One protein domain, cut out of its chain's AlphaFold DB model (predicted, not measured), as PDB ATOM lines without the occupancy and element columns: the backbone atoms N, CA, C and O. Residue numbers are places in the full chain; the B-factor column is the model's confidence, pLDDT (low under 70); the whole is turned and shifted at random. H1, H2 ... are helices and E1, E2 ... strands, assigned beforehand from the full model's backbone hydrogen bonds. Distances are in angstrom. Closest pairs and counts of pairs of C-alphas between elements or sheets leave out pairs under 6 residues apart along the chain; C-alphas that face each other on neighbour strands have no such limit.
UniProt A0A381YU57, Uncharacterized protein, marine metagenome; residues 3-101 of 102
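AT A GLANCE: This is residues 3 to 101 of the 102 residues of an uncharacterized protein of marine metagenome (UniProt A0A381YU57). A long, twisted ribbon of three antiparallel strands, E2, E1 and E3, has two helices, H1 and H2, packed together on it near one end, where E1 begins and E2 ends. The long link of residues 44 to 61 runs from the helix end back to the other end of the ribbon, where E3 begins. The printed part has 99 residues with three named strands and two named helices in the order E1, E2, H1, E3, H2, and the class is mixed, helices and strands. The sheet's order is E2, E1, E3. The whole is only just loose, close to compact, with a radius of gyration of the C-alphas of 15.5 A and spans of 47 by 33 by 20 A.

IN THESE COORDINATES: In the sheet, E1 is residues 3 to 14, 34.4 A from C-alpha 3 at (-0.425, -24.298, -14.631) to C-alpha 14. E2 is residues 21 to 32, 32.4 A long, and bends by 50 degrees at residue 24. E3 is residues 62 to 76, 39.1 A long, and bends by 51 degrees at residue 70. H1 is residues 35 to 43, 12.1 A long. H2 is residues 86 to 99, 20.0 A long, ending with C-alpha 99 at (-7.856, -43.068, -10.064).

HOW THE PARTS SIT: E1 is the inner strand of the sheet, and E2 and E3 are its edge strands. E1 and E2 form a hairpin, antiparallel at 154 degrees, with N 8 and O 26 within hydrogen-bond range at 2.8 A. E1 and E3 are antiparallel at 165 degrees, with N 5 and O 73 2.9 A apart, within hydrogen-bond range. Residues 73 to 74 of E3 also pair, antiparallel, with residues 82 to 83. The arrangement is two layers, helices on one face of a sheet, with H1 and H2 on one face. H1 is on the sheet at a height of 7.8 A, only just over E2 alone, since 7 of its 9 C-alphas fall on E2 and 2 on E1. On the local plane it runs slantwise to the strands, at 46 degrees to E2. The closest C-alphas of H1 and E2 are those of Ala 38 and Tyr 30, 5.2 A apart. H2 is on the sheet too, its closest C-alpha pair with E3 being Arg 89 and Ile 72, 7.1 A. H1 and H2 touch, closest at the C-alphas of Ala 43 and Glu 96, 4.6 A, and run the same way at a steep tilt of 41 degrees. E2, H1 and E3 form a split strand-helix-strand unit, two strands running the same way with E1 between them, and its crossover is right-handed. In H1 and H2 every O i to N i+4 pair is within hydrogen-bond range.

THE WHOLE: The two C-alphas farthest apart are those of Lys 59 and Gly 78, at 48.6 A. The link from H1 to E3, 18 residues, is long, and the link from E2 to H1 is tight. The printed part has no cut. Its mean pLDDT is 94.3, and no printed residue is under 70.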
ATOM      1  N   ARG A   3      -0.765 -23.923 -15.999       97.31
ATOM      2  CA  ARG A   3      -0.425 -24.298 -14.631       97.31
ATOM      3  C   ARG A   3      -1.699 -24.386 -13.812       97.31
ATOM      4  O   ARG A   3      -2.484 -23.439 -13.804       97.31
ATOM      5  N   VAL A   4      -1.880 -25.495 -13.112       97.81
ATOM      6  CA  VAL A   4      -2.960 -25.683 -12.146       97.81
ATOM      7  C   VAL A   4      -2.350 -25.788 -10.755       97.81
ATOM      8  O   VAL A   4      -1.460 -26.608 -10.523       97.81
ATOM      9  N   ARG A   5      -2.807 -24.932  -9.842       97.38
ATOM     10  CA  ARG A   5      -2.423 -24.927  -8.429       97.38
ATOM     11  C   ARG A   5      -3.603 -25.411  -7.601       97.38
ATOM     12  O   ARG A   5      -4.689 -24.843  -7.684       97.38
ATOM     13  N   PHE A   6      -3.379 -26.432  -6.789       96.38
ATOM     14  CA  PHE A   6      -4.354 -26.929  -5.824       96.38
ATOM     15  C   PHE A   6      -3.961 -26.437  -4.439       96.38
ATOM     16  O   PHE A   6      -2.795 -26.554  -4.056       96.38
ATOM     17  N   LEU A   7      -4.928 -25.869  -3.723       96.06
ATOM     18  CA  LEU A   7      -4.787 -25.449  -2.335       96.06
ATOM     19  C   LEU A   7      -5.511 -26.441  -1.438       96.06
ATOM     20  O   LEU A   7      -6.698 -26.722  -1.633       96.06
ATOM     21  N   TRP A   8      -4.792 -26.937  -0.446       95.25
ATOM     22  CA  TRP A   8      -5.247 -27.950   0.488       95.25
ATOM     23  C   TRP A   8      -5.212 -27.369   1.890       95.25
ATOM     24  O   TRP A   8      -4.201 -26.810   2.297       95.25
ATOM     25  N   GLU A   9      -6.305 -27.506   2.626       96.00
ATOM     26  CA  GLU A   9      -6.267 -27.373   4.077       96.00
ATOM     27  C   GLU A   9      -5.829 -28.719   4.644       96.00
ATOM     28  O   GLU A   9      -6.436 -29.739   4.311       96.00
ATOM     29  N   ALA A  10      -4.755 -28.726   5.425       95.12
ATOM     30  CA  ALA A  10      -4.150 -29.941   5.937       95.12
ATOM     31  C   ALA A  10      -3.927 -29.874   7.449       95.12
ATOM     32  O   ALA A  10      -3.639 -28.804   8.001       95.12
ATOM     33  N   GLU A  11      -4.064 -31.024   8.104       96.19
ATOM     34  CA  GLU A  11      -3.918 -31.182   9.551       96.19
ATOM     35  C   GLU A  11      -3.159 -32.474   9.874       96.19
ATOM     36  O   GLU A  11      -3.296 -33.480   9.177       96.19
ATOM     37  N   GLY A  12      -2.364 -32.451  10.942       96.62
ATOM     38  CA  GLY A  12      -1.791 -33.636  11.574       96.62
ATOM     39  C   GLY A  12      -2.461 -33.859  12.921       96.62
ATOM     40  O   GLY A  12      -2.338 -33.006  13.800       96.62
ATOM     41  N   LEU A  13      -3.161 -34.985  13.060       96.38
ATOM     42  CA  LEU A  13      -3.979 -35.316  14.227       96.38
ATOM     43  C   LEU A  13      -3.270 -36.352  15.100       96.38
ATOM     44  O   LEU A  13      -2.943 -37.448  14.633       96.38
ATOM     45  N   TYR A  14      -3.046 -36.018  16.364       97.25
ATOM     46  CA  TYR A  14      -2.306 -36.822  17.332       97.25
ATOM     47  C   TYR A  14      -3.237 -37.412  18.396       97.25
ATOM     48  O   TYR A  14      -4.370 -36.978  18.588       97.25
ATOM     49  N   ASP A  15      -2.761 -38.442  19.102       97.12
ATOM     50  CA  ASP A  15      -3.478 -39.016  20.253       97.12
ATOM     51  C   ASP A  15      -3.712 -37.973  21.372       97.12
ATOM     52  O   ASP A  15      -4.683 -38.072  22.130       97.12
ATOM     53  N   ASP A  16      -2.807 -36.996  21.498       96.50
ATOM     54  CA  ASP A  16      -2.975 -35.802  22.326       96.50
ATOM     55  C   ASP A  16      -3.325 -34.598  21.438       96.50
ATOM     56  O   ASP A  16      -2.460 -34.078  20.737       96.50
ATOM     57  N   GLU A  17      -4.579 -34.139  21.495       94.25
ATOM     58  CA  GLU A  17      -5.098 -33.020  20.684       94.25
ATOM     59  C   GLU A  17      -4.330 -31.699  20.923       94.25
ATOM     60  O   GLU A  17      -4.343 -30.804  20.080       94.25
ATOM     61  N   ASP A  18      -3.631 -31.546  22.059       95.88
ATOM     62  CA  ASP A  18      -2.767 -30.379  22.305       95.88
ATOM     63  C   ASP A  18      -1.489 -30.397  21.431       95.88
ATOM     64  O   ASP A  18      -0.798 -29.378  21.320       95.88
ATOM     65  N   GLU A  19      -1.146 -31.548  20.839       96.44
ATOM     66  CA  GLU A  19       0.000 -31.746  19.944       96.44
ATOM     67  C   GLU A  19      -0.369 -31.641  18.451       96.44
ATOM     68  O   GLU A  19       0.544 -31.684  17.617       96.44
ATOM     69  N   ASP A  20      -1.655 -31.444  18.130       96.12
ATOM     70  CA  ASP A  20      -2.174 -31.284  16.767       96.12
ATOM     71  C   ASP A  20      -1.511 -30.124  16.012       96.12
ATOM     72  O   ASP A  20      -1.188 -29.063  16.562       96.12
ATOM     73  N   VAL A  21      -1.343 -30.316  14.702       95.38
ATOM     74  CA  VAL A  21      -0.815 -29.299  13.784       95.38
ATOM     75  C   VAL A  21      -1.871 -28.959  12.755       95.38
ATOM     76  O   VAL A  21      -2.307 -29.825  12.006       95.38
ATOM     77  N   GLY A  22      -2.218 -27.679  12.658       92.12
ATOM     78  CA  GLY A  22      -3.107 -27.169  11.623       92.12
ATOM     79  C   GLY A  22      -4.274 -26.343  12.167       92.12
ATOM     80  O   GLY A  22      -4.319 -26.037  13.363       92.12
ATOM     81  N   PRO A  23      -5.178 -25.898  11.279       92.62
ATOM     82  CA  PRO A  23      -5.114 -26.070   9.824       92.62
ATOM     83  C   PRO A  23      -3.967 -25.271   9.184       92.62
ATOM     84  O   PRO A  23      -3.742 -24.105   9.525       92.62
ATOM     85  N   ILE A  24      -3.246 -25.890   8.244       94.31
ATOM     86  CA  ILE A  24      -2.246 -25.228   7.389       94.31
ATOM     87  C   ILE A  24      -2.642 -25.313   5.912       94.31
ATOM     88  O   ILE A  24      -3.329 -26.243   5.499       94.31
ATOM     89  N   GLU A  25      -2.211 -24.336   5.111       95.25
ATOM     90  CA  GLU A  25      -2.416 -24.357   3.660       95.25
ATOM     91  C   GLU A  25      -1.211 -25.010   2.980       95.25
ATOM     92  O   GLU A  25      -0.089 -24.513   3.094       95.25
ATOM     93  N   LEU A  26      -1.455 -26.105   2.263       93.69
ATOM     94  CA  LEU A  26      -0.479 -26.766   1.402       93.69
ATOM     95  C   LEU A  26      -0.829 -26.542  -0.062       93.69
ATOM     96  O   LEU A  26      -1.995 -26.409  -0.441       93.69
ATOM     97  N   GLU A  27       0.197 -26.533  -0.903       93.88
ATOM     98  CA  GLU A  27       0.056 -26.190  -2.310       93.88
ATOM     99  C   GLU A  27       0.717 -27.233  -3.198       93.88
ATOM    100  O   GLU A  27       1.865 -27.615  -2.982       93.88
ATOM    101  N   THR A  28       0.022 -27.644  -4.255       94.00
ATOM    102  CA  THR A  28       0.591 -28.526  -5.280       94.00
ATOM    103  C   THR A  28       0.388 -27.931  -6.662       94.00
ATOM    104  O   THR A  28      -0.672 -27.376  -6.953       94.00
ATOM    105  N   TYR A  29       1.398 -28.064  -7.517       94.94
ATOM    106  CA  TYR A  29       1.455 -27.425  -8.828       94.94
ATOM    107  C   TYR A  29       1.634 -28.459  -9.931       94.94
ATOM    108  O   TYR A  29       2.532 -29.295  -9.849       94.94
ATOM    109  N   TYR A  30       0.836 -28.336 -10.988       95.75
ATOM    110  CA  TYR A  30       0.895 -29.201 -12.160       95.75
ATOM    111  C   TYR A  30       0.911 -28.348 -13.428       95.75
ATOM    112  O   TYR A  30       0.033 -27.512 -13.639       95.75
ATOM    113  N   ASP A  31       1.935 -28.538 -14.258       96.00
ATOM    114  CA  ASP A  31       2.108 -27.852 -15.539       96.00
ATOM    115  C   ASP A  31       1.820 -28.840 -16.680       96.00
ATOM    116  O   ASP A  31       2.527 -29.836 -16.828       96.00
ATOM    117  N   ALA A  32       0.813 -28.558 -17.509       96.38
ATOM    118  CA  ALA A  32       0.406 -29.430 -18.617       96.38
ATOM    119  C   ALA A  32      -0.044 -28.631 -19.855       96.38
ATOM    120  O   ALA A  32      -0.048 -27.395 -19.856       96.38
ATOM    121  N   GLU A  33      -0.416 -29.308 -20.946       96.75
ATOM    122  CA  GLU A  33      -0.938 -28.624 -22.138       96.75
ATOM    123  C   GLU A  33      -2.378 -28.145 -21.930       96.75
ATOM    124  O   GLU A  33      -2.742 -27.067 -22.411       96.75
ATOM    125  N   THR A  34      -3.159 -28.900 -21.158       96.62
ATOM    126  CA  THR A  34      -4.536 -28.585 -20.767       96.62
ATOM    127  C   THR A  34      -4.718 -28.677 -19.253       96.62
ATOM    128  O   THR A  34      -4.006 -29.417 -18.577       96.62
ATOM    129  N   TRP A  35      -5.696 -27.955 -18.698       96.94
ATOM    130  CA  TRP A  35      -6.001 -28.073 -17.268       96.94
ATOM    131  C   TRP A  35      -6.526 -29.473 -16.912       96.94
ATOM    132  O   TRP A  35      -6.298 -29.931 -15.801       96.94
ATOM    133  N   GLN A  36      -7.174 -30.175 -17.852       97.88
ATOM    134  CA  GLN A  36      -7.633 -31.552 -17.657       97.88
ATOM    135  C   GLN A  36      -6.466 -32.509 -17.427       97.88
ATOM    136  O   GLN A  36      -6.523 -33.325 -16.516       97.88
ATOM    137  N   GLU A  37      -5.410 -32.407 -18.239       97.31
ATOM    138  CA  GLU A  37      -4.197 -33.212 -18.050       97.31
ATOM    139  C   GLU A  37      -3.557 -32.924 -16.693       97.31
ATOM    140  O   GLU A  37      -3.263 -33.862 -15.966       97.31
ATOM    141  N   ALA A  38      -3.455 -31.651 -16.299       96.75
ATOM    142  CA  ALA A  38      -2.960 -31.285 -14.973       96.75
ATOM    143  C   ALA A  38      -3.843 -31.831 -13.831       96.75
ATOM    144  O   ALA A  38      -3.321 -32.242 -12.800       96.75
ATOM    145  N   CYS A  39      -5.171 -31.870 -14.000       96.62
ATOM    146  CA  CYS A  39      -6.080 -32.498 -13.039       96.62
ATOM    147  C   CYS A  39      -5.921 -34.022 -12.978       96.62
ATOM    148  O   CYS A  39      -6.004 -34.570 -11.886       96.62
ATOM    149  N   ASN A  40      -5.690 -34.696 -14.107       96.81
ATOM    150  CA  ASN A  40      -5.442 -36.141 -14.126       96.81
ATOM    151  C   ASN A  40      -4.106 -36.473 -13.454       96.81
ATOM    152  O   ASN A  40      -4.063 -37.350 -12.599       96.81
ATOM    153  N   ASP A  41      -3.049 -35.719 -13.770       95.00
ATOM    154  CA  ASP A  41      -1.740 -35.868 -13.129       95.00
ATOM    155  C   ASP A  41      -1.833 -35.647 -11.612       95.00
ATOM    156  O   ASP A  41      -1.193 -36.361 -10.842       95.00
ATOM    157  N   ALA A  42      -2.647 -34.678 -11.175       94.38
ATOM    158  CA  ALA A  42      -2.909 -34.436  -9.761       94.38
ATOM    159  C   ALA A  42      -3.702 -35.572  -9.100       94.38
ATOM    160  O   ALA A  42      -3.334 -36.004  -8.012       94.38
ATOM    161  N   ALA A  43      -4.755 -36.066  -9.754       94.19
ATOM    162  CA  ALA A  43      -5.601 -37.143  -9.240       94.19
ATOM    163  C   ALA A  43      -4.856 -38.487  -9.127       94.19
ATOM    164  O   ALA A  43      -5.104 -39.254  -8.199       94.19
ATOM    165  N   ASP A  44      -3.919 -38.754 -10.040       92.31
ATOM    166  CA  ASP A  44      -3.056 -39.943 -10.020       92.31
ATOM    167  C   ASP A  44      -1.853 -39.804  -9.056       92.31
ATOM    168  O   ASP A  44      -1.063 -40.742  -8.889       92.31
ATOM    169  N   CYS A  45      -1.674 -38.642  -8.415       88.06
ATOM    170  CA  CYS A  45      -0.551 -38.376  -7.523       88.06
ATOM    171  C   CYS A  45      -0.895 -38.716  -6.069       88.06
ATOM    172  O   CYS A  45      -1.565 -37.951  -5.378       88.06
ATOM    173  N   TYR A  46      -0.367 -39.845  -5.589       73.56
ATOM    174  CA  TYR A  46      -0.540 -40.327  -4.209       73.56
ATOM    175  C   TYR A  46       0.666 -40.065  -3.290       73.56
ATOM    176  O   TYR A  46       0.659 -40.495  -2.139       73.56
ATOM    177  N   ASP A  47       1.721 -39.416  -3.790       79.25
ATOM    178  CA  ASP A  47       2.951 -39.128  -3.036       79.25
ATOM    179  C   ASP A  47       2.885 -37.714  -2.445       79.25
ATOM    180  O   ASP A  47       3.599 -36.799  -2.861       79.25
ATOM    181  N   TRP A  48       1.920 -37.500  -1.549       81.56
ATOM    182  CA  TRP A  48       1.728 -36.208  -0.897       81.56
ATOM    183  C   TRP A  48       2.776 -35.981   0.190       81.56
ATOM    184  O   TRP A  48       2.997 -36.824   1.056       81.56
ATOM    185  N   ASP A  49       3.400 -34.806   0.143       84.75
ATOM    186  CA  ASP A  49       4.351 -34.358   1.154       84.75
ATOM    187  C   ASP A  49       3.615 -33.619   2.279       84.75
ATOM    188  O   ASP A  49       3.300 -32.433   2.155       84.75
ATOM    189  N   ASP A  50       3.278 -34.354   3.339       86.06
ATOM    190  CA  ASP A  50       2.619 -33.845   4.549       86.06
ATOM    191  C   ASP A  50       3.619 -33.424   5.638       86.06
ATOM    192  O   ASP A  50       3.217 -33.260   6.788       86.06
ATOM    193  N   GLU A  51       4.915 -33.258   5.331       88.69
ATOM    194  CA  GLU A  51       5.942 -32.956   6.344       88.69
ATOM    195  C   GLU A  51       5.593 -31.715   7.182       88.69
ATOM    196  O   GLU A  51       5.778 -31.707   8.401       88.69
ATOM    197  N   ASP A  52       5.007 -30.697   6.549       89.19
ATOM    198  CA  ASP A  52       4.580 -29.462   7.210       89.19
ATOM    199  C   ASP A  52       3.436 -29.678   8.230       89.19
ATOM    200  O   ASP A  52       3.249 -28.852   9.126       89.19
ATOM    201  N   CYS A  53       2.700 -30.795   8.147       91.12
ATOM    202  CA  CYS A  53       1.675 -31.208   9.116       91.12
ATOM    203  C   CYS A  53       2.242 -32.050  10.274       91.12
ATOM    204  O   CYS A  53       1.483 -32.528  11.119       91.12
ATOM    205  N   ILE A  54       3.560 -32.270  10.333       92.81
ATOM    206  CA  ILE A  54       4.184 -33.133  11.340       92.81
ATOM    207  C   ILE A  54       4.749 -32.310  12.501       92.81
ATOM    208  O   ILE A  54       5.680 -31.516  12.359       92.81
ATOM    209  N   ASN A  55       4.245 -32.571  13.707       93.94
ATOM    210  CA  ASN A  55       4.848 -32.117  14.949       93.94
ATOM    211  C   ASN A  55       5.999 -33.050  15.339       93.94
ATOM    212  O   ASN A  55       5.826 -34.034  16.055       93.94
ATOM    213  N   PHE A  56       7.213 -32.721  14.907       93.19
ATOM    214  CA  PHE A  56       8.412 -33.490  15.259       93.19
ATOM    215  C   PHE A  56       8.766 -33.475  16.758       93.19
ATOM    216  O   PHE A  56       9.653 -34.220  17.181       93.19
ATOM    217  N   GLU A  57       8.114 -32.627  17.558       95.12
ATOM    218  CA  GLU A  57       8.278 -32.562  19.013       95.12
ATOM    219  C   GLU A  57       7.174 -33.308  19.784       95.12
ATOM    220  O   GLU A  57       7.242 -33.362  21.020       95.12
ATOM    221  N   ALA A  58       6.192 -33.893  19.083       94.31
ATOM    222  CA  ALA A  58       5.105 -34.657  19.685       94.31
ATOM    223  C   ALA A  58       5.630 -35.826  20.528       94.31
ATOM    224  O   ALA A  58       6.637 -36.475  20.212       94.31
ATOM    225  N   LYS A  59       4.950 -36.084  21.645       96.44
ATOM    226  CA  LYS A  59       5.232 -37.217  22.535       96.44
ATOM    227  C   LYS A  59       4.214 -38.333  22.371       96.44
ATOM    228  O   LYS A  59       4.507 -39.456  22.789       96.44
ATOM    229  N   SER A  60       3.037 -38.008  21.854       95.62
ATOM    230  CA  SER A  60       1.998 -38.948  21.469       95.62
ATOM    231  C   SER A  60       2.193 -39.420  20.024       95.62
ATOM    232  O   SER A  60       3.017 -38.882  19.280       95.62
ATOM    233  N   ASP A  61       1.491 -40.489  19.654       95.94
ATOM    234  CA  ASP A  61       1.546 -41.031  18.300       95.94
ATOM    235  C   ASP A  61       0.672 -40.183  17.355       95.94
ATOM    236  O   ASP A  61      -0.414 -39.730  17.723       95.94
ATOM    237  N   LEU A  62       1.145 -39.988  16.120       95.50
ATOM    238  CA  LEU A  62       0.344 -39.424  15.032       95.50
ATOM    239  C   LEU A  62      -0.717 -40.453  14.616       95.50
ATOM    240  O   LEU A  62      -0.370 -41.562  14.201       95.50
ATOM    241  N   CYS A  63      -1.992 -40.079  14.695       94.81
ATOM    242  CA  CYS A  63      -3.109 -40.916  14.269       94.81
ATOM    243  C   CYS A  63      -3.284 -40.881  12.750       94.81
ATOM    244  O   CYS A  63      -3.319 -41.929  12.100       94.81
ATOM    245  N   GLU A  64      -3.402 -39.678  12.186       93.50
ATOM    246  CA  GLU A  64      -3.615 -39.464  10.756       93.50
ATOM    247  C   GLU A  64      -3.173 -38.064  10.314       93.50
ATOM    248  O   GLU A  64      -3.152 -37.123  11.108       93.50
ATOM    249  N   THR A  65      -2.844 -37.929   9.029       93.94
ATOM    250  CA  THR A  65      -2.813 -36.636   8.341       93.94
ATOM    251  C   THR A  65      -4.056 -36.510   7.473       93.94
ATOM    252  O   THR A  65      -4.527 -37.491   6.889       93.94
ATOM    253  N   THR A  66      -4.608 -35.304   7.392       92.56
ATOM    254  CA  THR A  66      -5.785 -35.014   6.572       92.56
ATOM    255  C   THR A  66      -5.452 -33.955   5.530       92.56
ATOM    256  O   THR A  66      -4.602 -33.091   5.743       92.56
ATOM    257  N   ARG A  67      -6.142 -34.016   4.385       91.31
ATOM    258  CA  ARG A  67      -6.164 -32.948   3.382       91.31
ATOM    259  C   ARG A  67      -7.579 -32.735   2.875       91.31
ATOM    260  O   ARG A  67      -8.279 -33.685   2.534       91.31
ATOM    261  N   SER A  68      -7.971 -31.474   2.760       93.62
ATOM    262  CA  SER A  68      -9.244 -31.046   2.186       93.62
ATOM    263  C   SER A  68      -9.003 -30.020   1.086       93.62
ATOM    264  O   SER A  68      -8.446 -28.952   1.334       93.62
ATOM    265  N   LEU A  69      -9.442 -30.318  -0.144       94.94
ATOM    266  CA  LEU A  69      -9.299 -29.392  -1.269       94.94
ATOM    267  C   LEU A  69     -10.128 -28.122  -1.038       94.94
ATOM    268  O   LEU A  69     -11.369 -28.148  -1.075       94.94
ATOM    269  N   THR A  70      -9.454 -26.987  -0.887       96.00
ATOM    270  CA  THR A  70     -10.111 -25.690  -0.713       96.00
ATOM    271  C   THR A  70     -10.340 -25.017  -2.060       96.00
ATOM    272  O   THR A  70     -11.486 -24.674  -2.378       96.00
ATOM    273  N   LYS A  71      -9.292 -24.888  -2.885       96.94
ATOM    274  CA  LYS A  71      -9.330 -24.172  -4.169       96.94
ATOM    275  C   LYS A  71      -8.502 -24.842  -5.257       96.94
ATOM    276  O   LYS A  71      -7.490 -25.479  -4.987       96.94
ATOM    277  N   ILE A  72      -8.907 -24.585  -6.496       97.88
ATOM    278  CA  ILE A  72      -8.108 -24.834  -7.694       97.88
ATOM    279  C   ILE A  72      -7.915 -23.485  -8.383       97.88
ATOM    280  O   ILE A  72      -8.892 -22.775  -8.626       97.88
ATOM    281  N   LEU A  73      -6.672 -23.120  -8.676       98.12
ATOM    282  CA  LEU A  73      -6.320 -21.923  -9.432       98.12
ATOM    283  C   LEU A  73      -5.699 -22.331 -10.768       98.12
ATOM    284  O   LEU A  73      -4.939 -23.297 -10.837       98.12
ATOM    285  N   ILE A  74      -6.027 -21.600 -11.832       97.75
ATOM    286  CA  ILE A  74      -5.532 -21.848 -13.187       97.75
ATOM    287  C   ILE A  74      -4.789 -20.615 -13.685       97.75
ATOM    288  O   ILE A  74      -5.316 -19.502 -13.667       97.75
ATOM    289  N   GLN A  75      -3.584 -20.836 -14.201       97.62
ATOM    290  CA  GLN A  75      -2.797 -19.832 -14.899       97.62
ATOM    291  C   GLN A  75      -2.447 -20.322 -16.308       97.62
ATOM    292  O   GLN A  75      -1.693 -21.276 -16.493       97.62
ATOM    293  N   GLU A  76      -2.973 -19.640 -17.323       95.06
ATOM    294  CA  GLU A  76      -2.566 -19.846 -18.717       95.06
ATOM    295  C   GLU A  76      -1.378 -18.939 -19.079       95.06
ATOM    296  O   GLU A  76      -1.201 -17.866 -18.499       95.06
ATOM    297  N   ASP A  77      -0.583 -19.340 -20.075       92.06
ATOM    298  CA  ASP A  77       0.596 -18.578 -20.503       92.06
ATOM    299  C   ASP A  77       0.270 -17.110 -20.849       92.06
ATOM    300  O   ASP A  77      -0.606 -16.804 -21.666       92.06
ATOM    301  N   GLY A  78       0.985 -16.191 -20.198       89.81
ATOM    302  CA  GLY A  78       0.795 -14.746 -20.335       89.81
ATOM    303  C   GLY A  78      -0.491 -14.183 -19.715       89.81
ATOM    304  O   GLY A  78      -0.779 -13.003 -19.935       89.81
ATOM    305  N   LYS A  79      -1.259 -14.978 -18.958       94.25
ATOM    306  CA  LYS A  79      -2.464 -14.539 -18.240       94.25
ATOM    307  C   LYS A  79      -2.254 -14.533 -16.725       94.25
ATOM    308  O   LYS A  79      -1.332 -15.154 -16.194       94.25
ATOM    309  N   GLU A  80      -3.107 -13.778 -16.040       95.94
ATOM    310  CA  GLU A  80      -3.174 -13.800 -14.579       95.94
ATOM    311  C   GLU A  80      -3.760 -15.130 -14.095       95.94
ATOM    312  O   GLU A  80      -4.584 -15.741 -14.778       95.94
ATOM    313  N   GLU A  81      -3.311 -15.567 -12.920       97.38
ATOM    314  CA  GLU A  81      -3.896 -16.705 -12.219       97.38
ATOM    315  C   GLU A  81      -5.310 -16.343 -11.749       97.38
ATOM    316  O   GLU A  81      -5.539 -15.266 -11.190       97.38
ATOM    317  N   VAL A  82      -6.263 -17.241 -11.987       97.50
ATOM    318  CA  VAL A  82      -7.666 -17.069 -11.597       97.50
ATOM    319  C   VAL A  82      -8.185 -18.317 -10.898       97.50
ATOM    320  O   VAL A  82      -7.726 -19.426 -11.160       97.50
ATOM    321  N   GLU A  83      -9.157 -18.142 -10.003       97.81
ATOM    322  CA  GLU A  83      -9.864 -19.271  -9.393       97.81
ATOM    323  C   GLU A  83     -10.658 -20.025 -10.465       97.81
ATOM    324  O   GLU A  83     -11.311 -19.409 -11.309       97.81
ATOM    325  N   ALA A  84     -10.548 -21.351 -10.454       96.38
ATOM    326  CA  ALA A  84     -11.166 -22.206 -11.448       96.38
ATOM    327  C   ALA A  84     -12.693 -22.234 -11.291       96.38
ATOM    328  O   ALA A  84     -13.228 -22.206 -10.180       96.38
ATOM    329  N   ASP A  85     -13.392 -22.351 -12.418       95.62
ATOM    330  CA  ASP A  85     -14.836 -22.556 -12.429       95.62
ATOM    331  C   ASP A  85     -15.218 -23.919 -11.825       95.62
ATOM    332  O   ASP A  85     -14.412 -24.852 -11.739       95.62
ATOM    333  N   SER A  86     -16.490 -24.069 -11.440       95.44
ATOM    334  CA  SER A  86     -16.991 -25.299 -10.810       95.44
ATOM    335  C   SER A  86     -16.789 -26.549 -11.670       95.44
ATOM    336  O   SER A  86     -16.602 -27.627 -11.115       95.44
ATOM    337  N   GLU A  87     -16.770 -26.413 -13.001       97.31
ATOM    338  CA  GLU A  87     -16.532 -27.534 -13.923       97.31
ATOM    339  C   GLU A  87     -15.166 -28.196 -13.709       97.31
ATOM    340  O   GLU A  87     -15.039 -29.411 -13.829       97.31
ATOM    341  N   VAL A  88     -14.149 -27.412 -13.346       96.94
ATOM    342  CA  VAL A  88     -12.790 -27.911 -13.114       96.94
ATOM    343  C   VAL A  88     -12.757 -28.721 -11.825       96.94
ATOM    344  O   VAL A  88     -12.168 -29.798 -11.778       96.94
ATOM    345  N   ARG A  89     -13.445 -28.232 -10.788       95.50
ATOM    346  CA  ARG A  89     -13.571 -28.929  -9.505       95.50
ATOM    347  C   ARG A  89     -14.346 -30.240  -9.653       95.50
ATOM    348  O   ARG A  89     -13.921 -31.257  -9.121       95.50
ATOM    349  N   GLU A  90     -15.454 -30.225 -10.392       97.56
ATOM    350  CA  GLU A  90     -16.233 -31.432 -10.705       97.56
ATOM    351  C   GLU A  90     -15.416 -32.446 -11.513       97.56
ATOM    352  O   GLU A  90     -15.473 -33.644 -11.238       97.56
ATOM    353  N   TYR A  91     -14.632 -31.973 -12.486       98.00
ATOM    354  CA  TYR A  91     -13.744 -32.828 -13.267       98.00
ATOM    355  C   TYR A  91     -12.661 -33.468 -12.397       98.00
ATOM    356  O   TYR A  91     -12.473 -34.677 -12.476       98.00
ATOM    357  N   TYR A  92     -11.982 -32.678 -11.559       96.81
ATOM    358  CA  TYR A  92     -10.927 -33.173 -10.677       96.81
ATOM    359  C   TYR A  92     -11.433 -34.273  -9.739       96.81
ATOM    360  O   TYR A  92     -10.845 -35.346  -9.703       96.81
ATOM    361  N   PHE A  93     -12.565 -34.064  -9.060       95.25
ATOM    362  CA  PHE A  93     -13.110 -35.094  -8.169       95.25
ATOM    363  C   PHE A  93     -13.496 -36.374  -8.910       95.25
ATOM    364  O   PHE A  93     -13.281 -37.467  -8.399       95.25
ATOM    365  N   LYS A  94     -14.022 -36.257 -10.132       96.94
ATOM    366  CA  LYS A  94     -14.299 -37.432 -10.960       96.94
ATOM    367  C   LYS A  94     -13.014 -38.162 -11.358       96.94
ATOM    368  O   LYS A  94     -13.009 -39.387 -11.404       96.94
ATOM    369  N   ALA A  95     -11.946 -37.426 -11.657       96.00
ATOM    370  CA  ALA A  95     -10.642 -38.007 -11.947       96.00
ATOM    371  C   ALA A  95     -10.062 -38.724 -10.715       96.00
ATOM    372  O   ALA A  95      -9.567 -39.836 -10.857       96.00
ATOM    373  N   GLU A  96     -10.196 -38.153  -9.511       93.81
ATOM    374  CA  GLU A  96      -9.811 -38.825  -8.258       93.81
ATOM    375  C   GLU A  96     -10.603 -40.116  -8.026       93.81
ATOM    376  O   GLU A  96     -10.008 -41.152  -7.738       93.81
ATOM    377  N   GLU A  97     -11.932 -40.088  -8.186       94.06
ATOM    378  CA  GLU A  97     -12.772 -41.289  -8.071       94.06
ATOM    379  C   GLU A  97     -12.310 -42.387  -9.045       94.06
ATOM    380  O   GLU A  97     -12.159 -43.547  -8.653       94.06
ATOM    381  N   GLU A  98     -12.019 -42.019 -10.297       93.38
ATOM    382  CA  GLU A  98     -11.513 -42.946 -11.313       93.38
ATOM    383  C   GLU A  98     -10.125 -43.506 -10.957       93.38
ATOM    384  O   GLU A  98      -9.919 -44.718 -11.068       93.38
ATOM    385  N   ALA A  99      -9.198 -42.665 -10.489       91.31
ATOM    386  CA  ALA A  99      -7.856 -43.068 -10.064       91.31
ATOM    387  C   ALA A  99      -7.901 -44.036  -8.865       91.31
ATOM    388  O   ALA A  99      -7.179 -45.037  -8.821       91.31
ATOM    389  N   MET A 100      -8.831 -43.809  -7.930       87.75
ATOM    390  CA  MET A 100      -9.091 -44.688  -6.783       87.75
ATOM    391  C   MET A 100      -9.829 -45.990  -7.151       87.75
ATOM    392  O   MET A 100      -9.927 -46.898  -6.318       87.75
ATOM    393  N   GLY A 101     -10.341 -46.109  -8.380       87.12
ATOM    394  CA  GLY A 101     -11.099 -47.268  -8.855       87.12
ATOM    395  C   GLY A 101     -12.510 -47.384  -8.266       87.12
ATOM    396  O   GLY A 101     -12.989 -48.510  -8.078       87.12
TER     397      GLY A 101